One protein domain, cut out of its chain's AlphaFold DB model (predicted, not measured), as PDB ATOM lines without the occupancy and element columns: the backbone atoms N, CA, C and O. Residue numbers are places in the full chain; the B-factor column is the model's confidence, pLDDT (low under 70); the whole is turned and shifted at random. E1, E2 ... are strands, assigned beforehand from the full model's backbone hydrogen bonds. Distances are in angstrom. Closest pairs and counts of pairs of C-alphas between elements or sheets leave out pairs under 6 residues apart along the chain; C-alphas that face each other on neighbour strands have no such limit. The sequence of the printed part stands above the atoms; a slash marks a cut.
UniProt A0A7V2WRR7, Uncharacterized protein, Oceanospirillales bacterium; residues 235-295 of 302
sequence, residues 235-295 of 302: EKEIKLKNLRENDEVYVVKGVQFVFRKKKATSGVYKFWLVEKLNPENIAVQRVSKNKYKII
ATOM      1  N   GLU A 235      -5.704 -38.492 -47.896       95.94
ATOM      2  CA  GLU A 235      -6.155 -39.634 -48.710       95.94
ATOM      3  C   GLU A 235      -5.004 -40.493 -49.224       95.94
ATOM      4  O   GLU A 235      -5.186 -41.652 -49.573       95.94
ATOM      5  N   LYS A 236      -3.804 -39.918 -49.301       96.94
ATOM      6  CA  LYS A 236      -2.674 -40.571 -49.952       96.94
ATOM      7  C   LYS A 236      -1.945 -41.470 -48.975       96.94
ATOM      8  O   LYS A 236      -1.648 -41.062 -47.853       96.94
ATOM      9  N   GLU A 237      -1.554 -42.635 -49.457       96.75
ATOM     10  CA  GLU A 237      -0.727 -43.576 -48.719       96.75
ATOM     11  C   GLU A 237       0.650 -43.719 -49.375       96.75
ATOM     12  O   GLU A 237       0.852 -43.404 -50.553       96.75
ATOM     13  N   ILE A 238       1.638 -44.146 -48.596       97.12
ATOM     14  CA  ILE A 238       3.002 -44.376 -49.055       97.12
ATOM     15  C   ILE A 238       3.585 -45.613 -48.369       97.12
ATOM     16  O   ILE A 238       3.348 -45.856 -47.189       97.12
ATOM     17  N   LYS A 239       4.351 -46.407 -49.124       96.06
ATOM     18  CA  LYS A 239       5.104 -47.575 -48.630       96.06
ATOM     19  C   LYS A 239       6.527 -47.169 -48.235       96.06
ATOM     20  O   LYS A 239       7.027 -46.161 -48.746       96.06
ATOM     21  N   LEU A 240       7.219 -47.958 -47.405       96.00
ATOM     22  CA  LEU A 240       8.576 -47.629 -46.936       96.00
ATOM     23  C   LEU A 240       9.569 -47.474 -48.090       96.00
ATOM     24  O   LEU A 240      10.344 -46.521 -48.108       96.00
ATOM     25  N   LYS A 241       9.482 -48.341 -49.108       95.62
ATOM     26  CA  LYS A 241      10.333 -48.281 -50.314       95.62
ATOM     27  C   LYS A 241      10.225 -46.968 -51.102       95.62
ATOM     28  O   LYS A 241      11.110 -46.640 -51.883       95.62
ATOM     29  N   ASN A 242       9.137 -46.219 -50.906       96.69
ATOM     30  CA  ASN A 242       8.862 -44.960 -51.599       96.69
ATOM     31  C   ASN A 242       9.229 -43.723 -50.760       96.69
ATOM     32  O   ASN A 242       8.983 -42.591 -51.200       96.69
ATOM     33  N   LEU A 243       9.785 -43.910 -49.559       97.25
ATOM     34  CA  LEU A 243      10.316 -42.821 -48.745       97.25
ATOM     35  C   LEU A 243      11.560 -42.220 -49.402       97.25
ATOM     36  O   LEU A 243      12.418 -42.918 -49.939       97.25
ATOM     37  N   ARG A 244      11.645 -40.893 -49.367       96.94
ATOM     38  CA  ARG A 244      12.710 -40.109 -49.989       96.94
ATOM     39  C   ARG A 244      13.538 -39.415 -48.928       96.94
ATOM     40  O   ARG A 244      13.083 -39.146 -47.819       96.94
ATOM     41  N   GLU A 245      14.761 -39.074 -49.308       97.00
ATOM     42  CA  GLU A 245      15.621 -38.249 -48.477       97.00
ATOM     43  C   GLU A 245      14.927 -36.923 -48.124       97.00
ATOM     44  O   GLU A 245      14.371 -36.241 -48.987       97.00
ATOM     45  N   ASN A 246      15.027 -36.539 -46.854       96.88
ATOM     46  CA  ASN A 246      14.399 -35.383 -46.221       96.88
ATOM     47  C   ASN A 246      12.887 -35.481 -45.971       96.88
ATOM     48  O   ASN A 246      12.310 -34.494 -45.510       96.88
ATOM     49  N   ASP A 247      12.260 -36.640 -46.186       98.06
ATOM     50  CA  ASP A 247      10.923 -36.888 -45.645       98.06
ATOM     51  C   ASP A 247      10.959 -36.874 -44.106       98.06
ATOM     52  O   ASP A 247      11.900 -37.375 -43.481       98.06
ATOM     53  N   GLU A 248       9.927 -36.302 -43.486       98.06
ATOM     54  CA  GLU A 248       9.737 -36.342 -42.034       98.06
ATOM     55  C   GLU A 248       8.609 -37.316 -41.695       98.06
ATOM     56  O   GLU A 248       7.493 -37.160 -42.183       98.06
ATOM     57  N   VAL A 249       8.882 -38.297 -40.837       98.12
ATOM     58  CA  VAL A 249       7.891 -39.272 -40.374       98.12
ATOM     59  C   VAL A 249       7.543 -38.983 -38.922       98.12
ATOM     60  O   VAL A 249       8.427 -38.845 -38.076       98.12
ATOM     61  N   TYR A 250       6.254 -38.909 -38.624       97.56
ATOM     62  CA  TYR A 250       5.738 -38.746 -37.274       97.56
ATOM     63  C   TYR A 250       5.001 -40.013 -36.859       97.56
ATOM     64  O   TYR A 250       4.223 -40.566 -37.634       97.56
ATOM     65  N   VAL A 251       5.252 -40.457 -35.628       96.81
ATOM     66  CA  VAL A 251       4.646 -41.662 -35.054       96.81
ATOM     67  C   VAL A 251       3.833 -41.258 -33.830       96.81
ATOM     68  O   VAL A 251       4.396 -40.829 -32.823       96.81
ATOM     69  N   VAL A 252       2.509 -41.372 -33.908       95.06
ATOM     70  CA  VAL A 252       1.583 -40.967 -32.842       95.06
ATOM     71  C   VAL A 252       0.651 -42.129 -32.538       95.06
ATOM     72  O   VAL A 252      -0.143 -42.514 -33.389       95.06
ATOM     73  N   LYS A 253       0.754 -42.686 -31.322       92.75
ATOM     74  CA  LYS A 253      -0.099 -43.794 -30.847       92.75
ATOM     75  C   LYS A 253      -0.194 -44.949 -31.865       92.75
ATOM     76  O   LYS A 253      -1.272 -45.413 -32.200       92.75
ATOM     77  N   GLY A 254       0.945 -45.356 -32.426       91.44
ATOM     78  CA  GLY A 254       1.024 -46.440 -33.417       91.44
ATOM     79  C   GLY A 254       0.733 -46.033 -34.868       91.44
ATOM     80  O   GLY A 254       1.226 -46.701 -35.773       91.44
ATOM     81  N   VAL A 255       0.048 -44.911 -35.111       95.94
ATOM     82  CA  VAL A 255      -0.195 -44.389 -36.465       95.94
ATOM     83  C   VAL A 255       1.021 -43.617 -36.964       95.94
ATOM     84  O   VAL A 255       1.629 -42.832 -36.231       95.94
ATOM     85  N   GLN A 256       1.379 -43.842 -38.227       97.12
ATOM     86  CA  GLN A 256       2.549 -43.250 -38.861       97.12
ATOM     87  C   GLN A 256       2.134 -42.405 -40.060       97.12
ATOM     88  O   GLN A 256       1.359 -42.846 -40.910       97.12
ATOM     89  N   PHE A 257       2.656 -41.186 -40.142       96.62
ATOM     90  CA  PHE A 257       2.375 -40.301 -41.265       96.62
ATOM     91  C   PHE A 257       3.614 -39.518 -41.688       96.62
ATOM     92  O   PHE A 257       4.512 -39.246 -40.888       96.62
ATOM     93  N   VAL A 258       3.667 -39.187 -42.974       98.06
ATOM     94  CA  VAL A 258       4.843 -38.636 -43.644       98.06
ATOM     95  C   VAL A 258       4.537 -37.236 -44.145       98.06
ATOM     96  O   VAL A 258       3.569 -37.033 -44.879       98.06
ATOM     97  N   PHE A 259       5.405 -36.285 -43.817       97.69
ATOM     98  CA  PHE A 259       5.469 -34.984 -44.466       97.69
ATOM     99  C   PHE A 259       6.588 -34.963 -45.498       97.69
ATOM    100  O   PHE A 259       7.756 -35.203 -45.187       97.69
ATOM    101  N   ARG A 260       6.230 -34.570 -46.718       97.81
ATOM    102  CA  ARG A 260       7.168 -34.378 -47.819       97.81
ATOM    103  C   ARG A 260       7.089 -32.948 -48.327       97.81
ATOM    104  O   ARG A 260       6.069 -32.528 -48.875       97.81
ATOM    105  N   LYS A 261       8.186 -32.209 -48.189       96.62
ATOM    106  CA  LYS A 261       8.333 -30.879 -48.793       96.62
ATOM    107  C   LYS A 261       8.671 -31.038 -50.273       96.62
ATOM    108  O   LYS A 261       9.603 -31.768 -50.616       96.62
ATOM    109  N   LYS A 262       7.938 -30.368 -51.165       94.19
ATOM    110  CA  LYS A 262       8.355 -30.278 -52.571       94.19
ATOM    111  C   LYS A 262       9.498 -29.262 -52.652       94.19
ATOM    112  O   LYS A 262       9.418 -28.207 -52.041       94.19
ATOM    113  N   LYS A 263      10.576 -29.561 -53.382       89.69
ATOM    114  CA  LYS A 263      11.659 -28.574 -53.581       89.69
ATOM    115  C   LYS A 263      11.242 -27.457 -54.544       89.69
ATOM    116  O   LYS A 263      11.647 -26.321 -54.365       89.69
ATOM    117  N   ALA A 264      10.434 -27.797 -55.549       90.44
ATOM    118  CA  ALA A 264      10.039 -26.880 -56.618       90.44
ATOM    119  C   ALA A 264       8.875 -25.950 -56.245       90.44
ATOM    120  O   ALA A 264       8.722 -24.893 -56.842       90.44
ATOM    121  N   THR A 265       8.035 -26.341 -55.286       89.06
ATOM    122  CA  THR A 265       6.930 -25.506 -54.805       89.06
ATOM    123  C   THR A 265       6.972 -25.470 -53.291       89.06
ATOM    124  O   THR A 265       7.323 -26.467 -52.669       89.06
ATOM    125  N   SER A 266       6.527 -24.382 -52.671       88.56
ATOM    126  CA  SER A 266       6.373 -24.265 -51.209       88.56
ATOM    127  C   SER A 266       5.323 -25.229 -50.617       88.56
ATOM    128  O   SER A 266       4.909 -25.083 -49.471       88.56
ATOM    129  N   GLY A 267       4.849 -26.198 -51.407       93.69
ATOM    130  CA  GLY A 267       3.825 -27.159 -51.042       93.69
ATOM    131  C   GLY A 267       4.359 -28.275 -50.149       93.69
ATOM    132  O   GLY A 267       5.481 -28.770 -50.302       93.69
ATOM    133  N   VAL A 268       3.497 -28.710 -49.235       96.12
ATOM    134  CA  VAL A 268       3.748 -29.830 -48.331       96.12
ATOM    135  C   VAL A 268       2.744 -30.932 -48.638       96.12
ATOM    136  O   VAL A 268       1.539 -30.746 -48.474       96.12
ATOM    137  N   TYR A 269       3.246 -32.086 -49.067       97.00
ATOM    138  CA  TYR A 269       2.440 -33.288 -49.236       97.00
ATOM    139  C   TYR A 269       2.428 -34.095 -47.945       97.00
ATOM    140  O   TYR A 269       3.426 -34.142 -47.220       97.00
ATOM    141  N   LYS A 270       1.290 -34.733 -47.680       97.62
ATOM    142  CA  LYS A 270       1.069 -35.569 -46.505       97.62
ATOM    143  C   LYS A 270       0.606 -36.943 -46.966       97.62
ATOM    144  O   LYS A 270      -0.201 -37.022 -47.892       97.62
ATOM    145  N   PHE A 271       1.151 -37.984 -46.353       98.00
ATOM    146  CA  PHE A 271       0.847 -39.374 -46.683       98.00
ATOM    147  C   PHE A 271       0.679 -40.196 -45.407       98.00
ATOM    148  O   PHE A 271       1.412 -39.973 -44.441       98.00
ATOM    149  N   TRP A 272      -0.212 -41.181 -45.419       97.56
ATOM    150  CA  TRP A 272      -0.201 -42.265 -44.439       97.56
ATOM    151  C   TRP A 272       0.897 -43.262 -44.780       97.56
ATOM    152  O   TRP A 272       1.043 -43.645 -45.938       97.56
ATOM    153  N   LEU A 273       1.683 -43.673 -43.789       96.56
ATOM    154  CA  LEU A 273       2.689 -44.711 -43.982       96.56
ATOM    155  C   LEU A 273       2.050 -46.068 -43.674       96.56
ATOM    156  O   LEU A 273       1.625 -46.305 -42.545       96.56
ATOM    157  N   VAL A 274       1.960 -46.926 -44.692       94.81
ATOM    158  CA  VAL A 274       1.244 -48.216 -44.610       94.81
ATOM    159  C   VAL A 274       2.010 -49.235 -43.764       94.81
ATOM    160  O   VAL A 274       1.427 -50.038 -43.044       94.81
ATOM    161  N   GLU A 275       3.336 -49.185 -43.827       94.25
ATOM    162  CA  GLU A 275       4.234 -50.156 -43.205       94.25
ATOM    163  C   GLU A 275       4.922 -49.552 -41.970       94.25
ATOM    164  O   GLU A 275       5.216 -48.358 -41.912       94.25
ATOM    165  N   LYS A 276       5.230 -50.377 -40.966       95.06
ATOM    166  CA  LYS A 276       5.858 -49.904 -39.727       95.06
ATOM    167  C   LYS A 276       7.312 -49.479 -39.972       95.06
ATOM    168  O   LYS A 276       8.161 -50.309 -40.282       95.06
ATOM    169  N   LEU A 277       7.623 -48.202 -39.752       95.94
ATOM    170  CA  LEU A 277       8.990 -47.679 -39.794       95.94
ATOM    171  C   LEU A 277       9.883 -48.353 -38.740       95.94
ATOM    172  O   LEU A 277       9.541 -48.359 -37.554       95.94
ATOM    173  N   ASN A 278      11.052 -48.848 -39.162       95.75
ATOM    174  CA  ASN A 278      12.110 -49.296 -38.258       95.75
ATOM    175  C   ASN A 278      12.986 -48.090 -37.842       95.75
ATOM    176  O   ASN A 278      13.756 -47.592 -38.668       95.75
ATOM    177  N   PRO A 279      12.904 -47.598 -36.589       95.00
ATOM    178  CA  PRO A 279      13.678 -46.437 -36.145       95.00
ATOM    179  C   PRO A 279      15.185 -46.714 -36.029       95.00
ATOM    180  O   PRO A 279      15.963 -45.764 -35.986       95.00
ATOM    181  N   GLU A 280      15.593 -47.987 -35.988       93.88
ATOM    182  CA  GLU A 280      16.997 -48.417 -35.932       93.88
ATOM    183  C   GLU A 280      17.647 -48.489 -37.328       93.88
ATOM    184  O   GLU A 280      18.858 -48.694 -37.446       93.88
ATOM    185  N   ASN A 281      16.868 -48.327 -38.406       95.44
ATOM    186  CA  ASN A 281      17.393 -48.366 -39.767       95.44
ATOM    187  C   ASN A 281      18.343 -47.178 -40.012       95.44
ATOM    188  O   ASN A 281      18.042 -46.032 -39.681       95.44
ATOM    189  N   ILE A 282      19.490 -47.436 -40.650       95.56
ATOM    190  CA  ILE A 282      20.543 -46.430 -40.872       95.56
ATOM    191  C   ILE A 282      20.101 -45.258 -41.766       95.56
ATOM    192  O   ILE A 282      20.756 -44.214 -41.786       95.56
ATOM    193  N   ALA A 283      19.022 -45.433 -42.534       96.56
ATOM    194  CA  ALA A 283      18.406 -44.396 -43.351       96.56
ATOM    195  C   ALA A 283      17.499 -43.454 -42.541       96.56
ATOM    196  O   ALA A 283      17.062 -42.432 -43.071       96.56
ATOM    197  N   VAL A 284      17.230 -43.762 -41.271       97.81
ATOM    198  CA  VAL A 284      16.328 -43.016 -40.393       97.81
ATOM    199  C   VAL A 284      17.132 -42.314 -39.300       97.81
ATOM    200  O   VAL A 284      17.943 -42.910 -38.599       97.81
ATOM    201  N   GLN A 285      16.893 -41.018 -39.126       97.81
ATOM    202  CA  GLN A 285      17.441 -40.223 -38.035       97.81
ATOM    203  C   GLN A 285      16.312 -39.786 -37.106       97.81
ATOM    204  O   GLN A 285      15.375 -39.106 -37.524       97.81
ATOM    205  N   ARG A 286      16.413 -40.112 -35.819       97.75
ATOM    206  CA  ARG A 286      15.493 -39.582 -34.810       97.75
ATOM    207  C   ARG A 286      15.742 -38.084 -34.603       97.75
ATOM    208  O   ARG A 286      16.864 -37.685 -34.304       97.75
ATOM    209  N   VAL A 287      14.699 -37.269 -34.757       97.12
ATOM    210  CA  VAL A 287      14.734 -35.808 -34.548       97.12
ATOM    211  C   VAL A 287      14.136 -35.436 -33.193       97.12
ATOM    212  O   VAL A 287      14.652 -34.561 -32.509       97.12
ATOM    213  N   SER A 288      13.055 -36.103 -32.784       96.44
ATOM    214  CA  SER A 288      12.445 -35.938 -31.459       96.44
ATOM    215  C   SER A 288      11.816 -37.253 -30.981       96.44
ATOM    216  O   SER A 288      11.976 -38.293 -31.624       96.44
ATOM    217  N   LYS A 289      11.098 -37.241 -29.845       93.31
ATOM    218  CA  LYS A 289      10.492 -38.455 -29.261       93.31
ATOM    219  C   LYS A 289       9.654 -39.240 -30.282       93.31
ATOM    220  O   LYS A 289       9.798 -40.458 -30.331       93.31
ATOM    221  N   ASN A 290       8.894 -38.525 -31.117       95.75
ATOM    222  CA  ASN A 290       7.913 -39.060 -32.068       95.75
ATOM    223  C   ASN A 290       8.143 -38.575 -33.510       95.75
ATOM    224  O   ASN A 290       7.251 -38.703 -34.345       95.75
ATOM    225  N   LYS A 291       9.304 -37.975 -33.792       97.69
ATOM    226  CA  LYS A 291       9.644 -37.413 -35.101       97.69
ATOM    227  C   LYS A 291      10.942 -38.019 -35.606       97.69
ATOM    228  O   LYS A 291      11.963 -37.980 -34.917       97.69
ATOM    229  N   TYR A 292      10.903 -38.488 -36.838       98.25
ATOM    230  CA  TYR A 292      12.015 -39.086 -37.553       98.25
ATOM    231  C   TYR A 292      12.217 -38.354 -38.877       98.25
ATOM    232  O   TYR A 292      11.278 -37.806 -39.449       98.25
ATOM    233  N   LYS A 293      13.453 -38.328 -39.359       98.19
ATOM    234  CA  LYS A 293      13.823 -37.773 -40.656       98.19
ATOM    235  C   LYS A 293      14.544 -38.837 -41.463       98.19
ATOM    236  O   LYS A 293      15.466 -39.475 -40.965       98.19
ATOM    237  N   ILE A 294      14.138 -39.001 -42.712       97.88
ATOM    238  CA  ILE A 294      14.794 -39.902 -43.651       97.88
ATOM    239  C   ILE A 294      16.051 -39.202 -44.177       97.88
ATOM    240  O   ILE A 294      15.965 -38.148 -44.805       97.88
ATOM    241  N   ILE A 295      17.229 -39.743 -43.872       97.75
ATOM    242  CA  ILE A 295      18.536 -39.164 -44.238       97.75
ATOM    243  C   ILE A 295      19.176 -39.830 -45.455       97.75
ATOM    244  O   ILE A 295      20.138 -39.299 -46.001       97.75
TER     245      ILE A 295
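AT A GLANCE: This is residues 235 to 295 of the 302 residues of an uncharacterized protein of Oceanospirillales bacterium (UniProt A0A7V2WRR7). One strongly twisted sheet of five strands makes the domain, its strands' lines turning by 108 degrees from edge to edge; residues 237 to 238, in the unnamed first stretch 235 to 247, pair with the edge strand E3, and the link of residues 274 to 283 runs from E3 to the other edge strand, E4. The printed part has 61 residues with no named helix and strands E1 to E5 along the chain, in the sheet order E3, E2, E1, E5, E4, all antiparallel. The class is all strand, though under half of the residues, 27 of 61, are in named strands. It is compact, with a radius of gyration of the C-alphas of 11.0 A and spans of 31 by 23 by 21 A.

HOW THE PARTS SIT: Residues 237 to 238 pair, parallel, with residues 272 to 273 of E3, residues 268 to 273. E1, residues 248 to 252, and E2, residues 255 to 261, form a hairpin at 158 degrees, with N 250 and O 257 2.9 A apart. E2 and E3 form another at 152 degrees, with N 258 and O 271 at 2.8 A; E1, E2 and E3 are a meander, each strand the antiparallel neighbour of the one before. E4, residues 284 to 288, and E5, residues 291 to 294, form the third hairpin, with N 293 and O 285 at 2.8 A. E5 is the antiparallel neighbour of E1 at 148 degrees, with N 249 and O 292 at 2.8 A. E3 and E4 are edge strands and apart.

IN THESE COORDINATES: E1 begins at C-alpha 248 (9.737, -36.342, -42.034). E2 is 20.2 A long and E3 15.5 A. E5 ends at C-alpha 294 (14.794, -39.902, -43.651).

THE WHOLE: The C-alphas of Lys 253 and Ala 264 are the two farthest apart, 32.5 A. The printed part has no cut and no long link. No printed residue is under 70 in pLDDT; the mean of the printed part is 96.0.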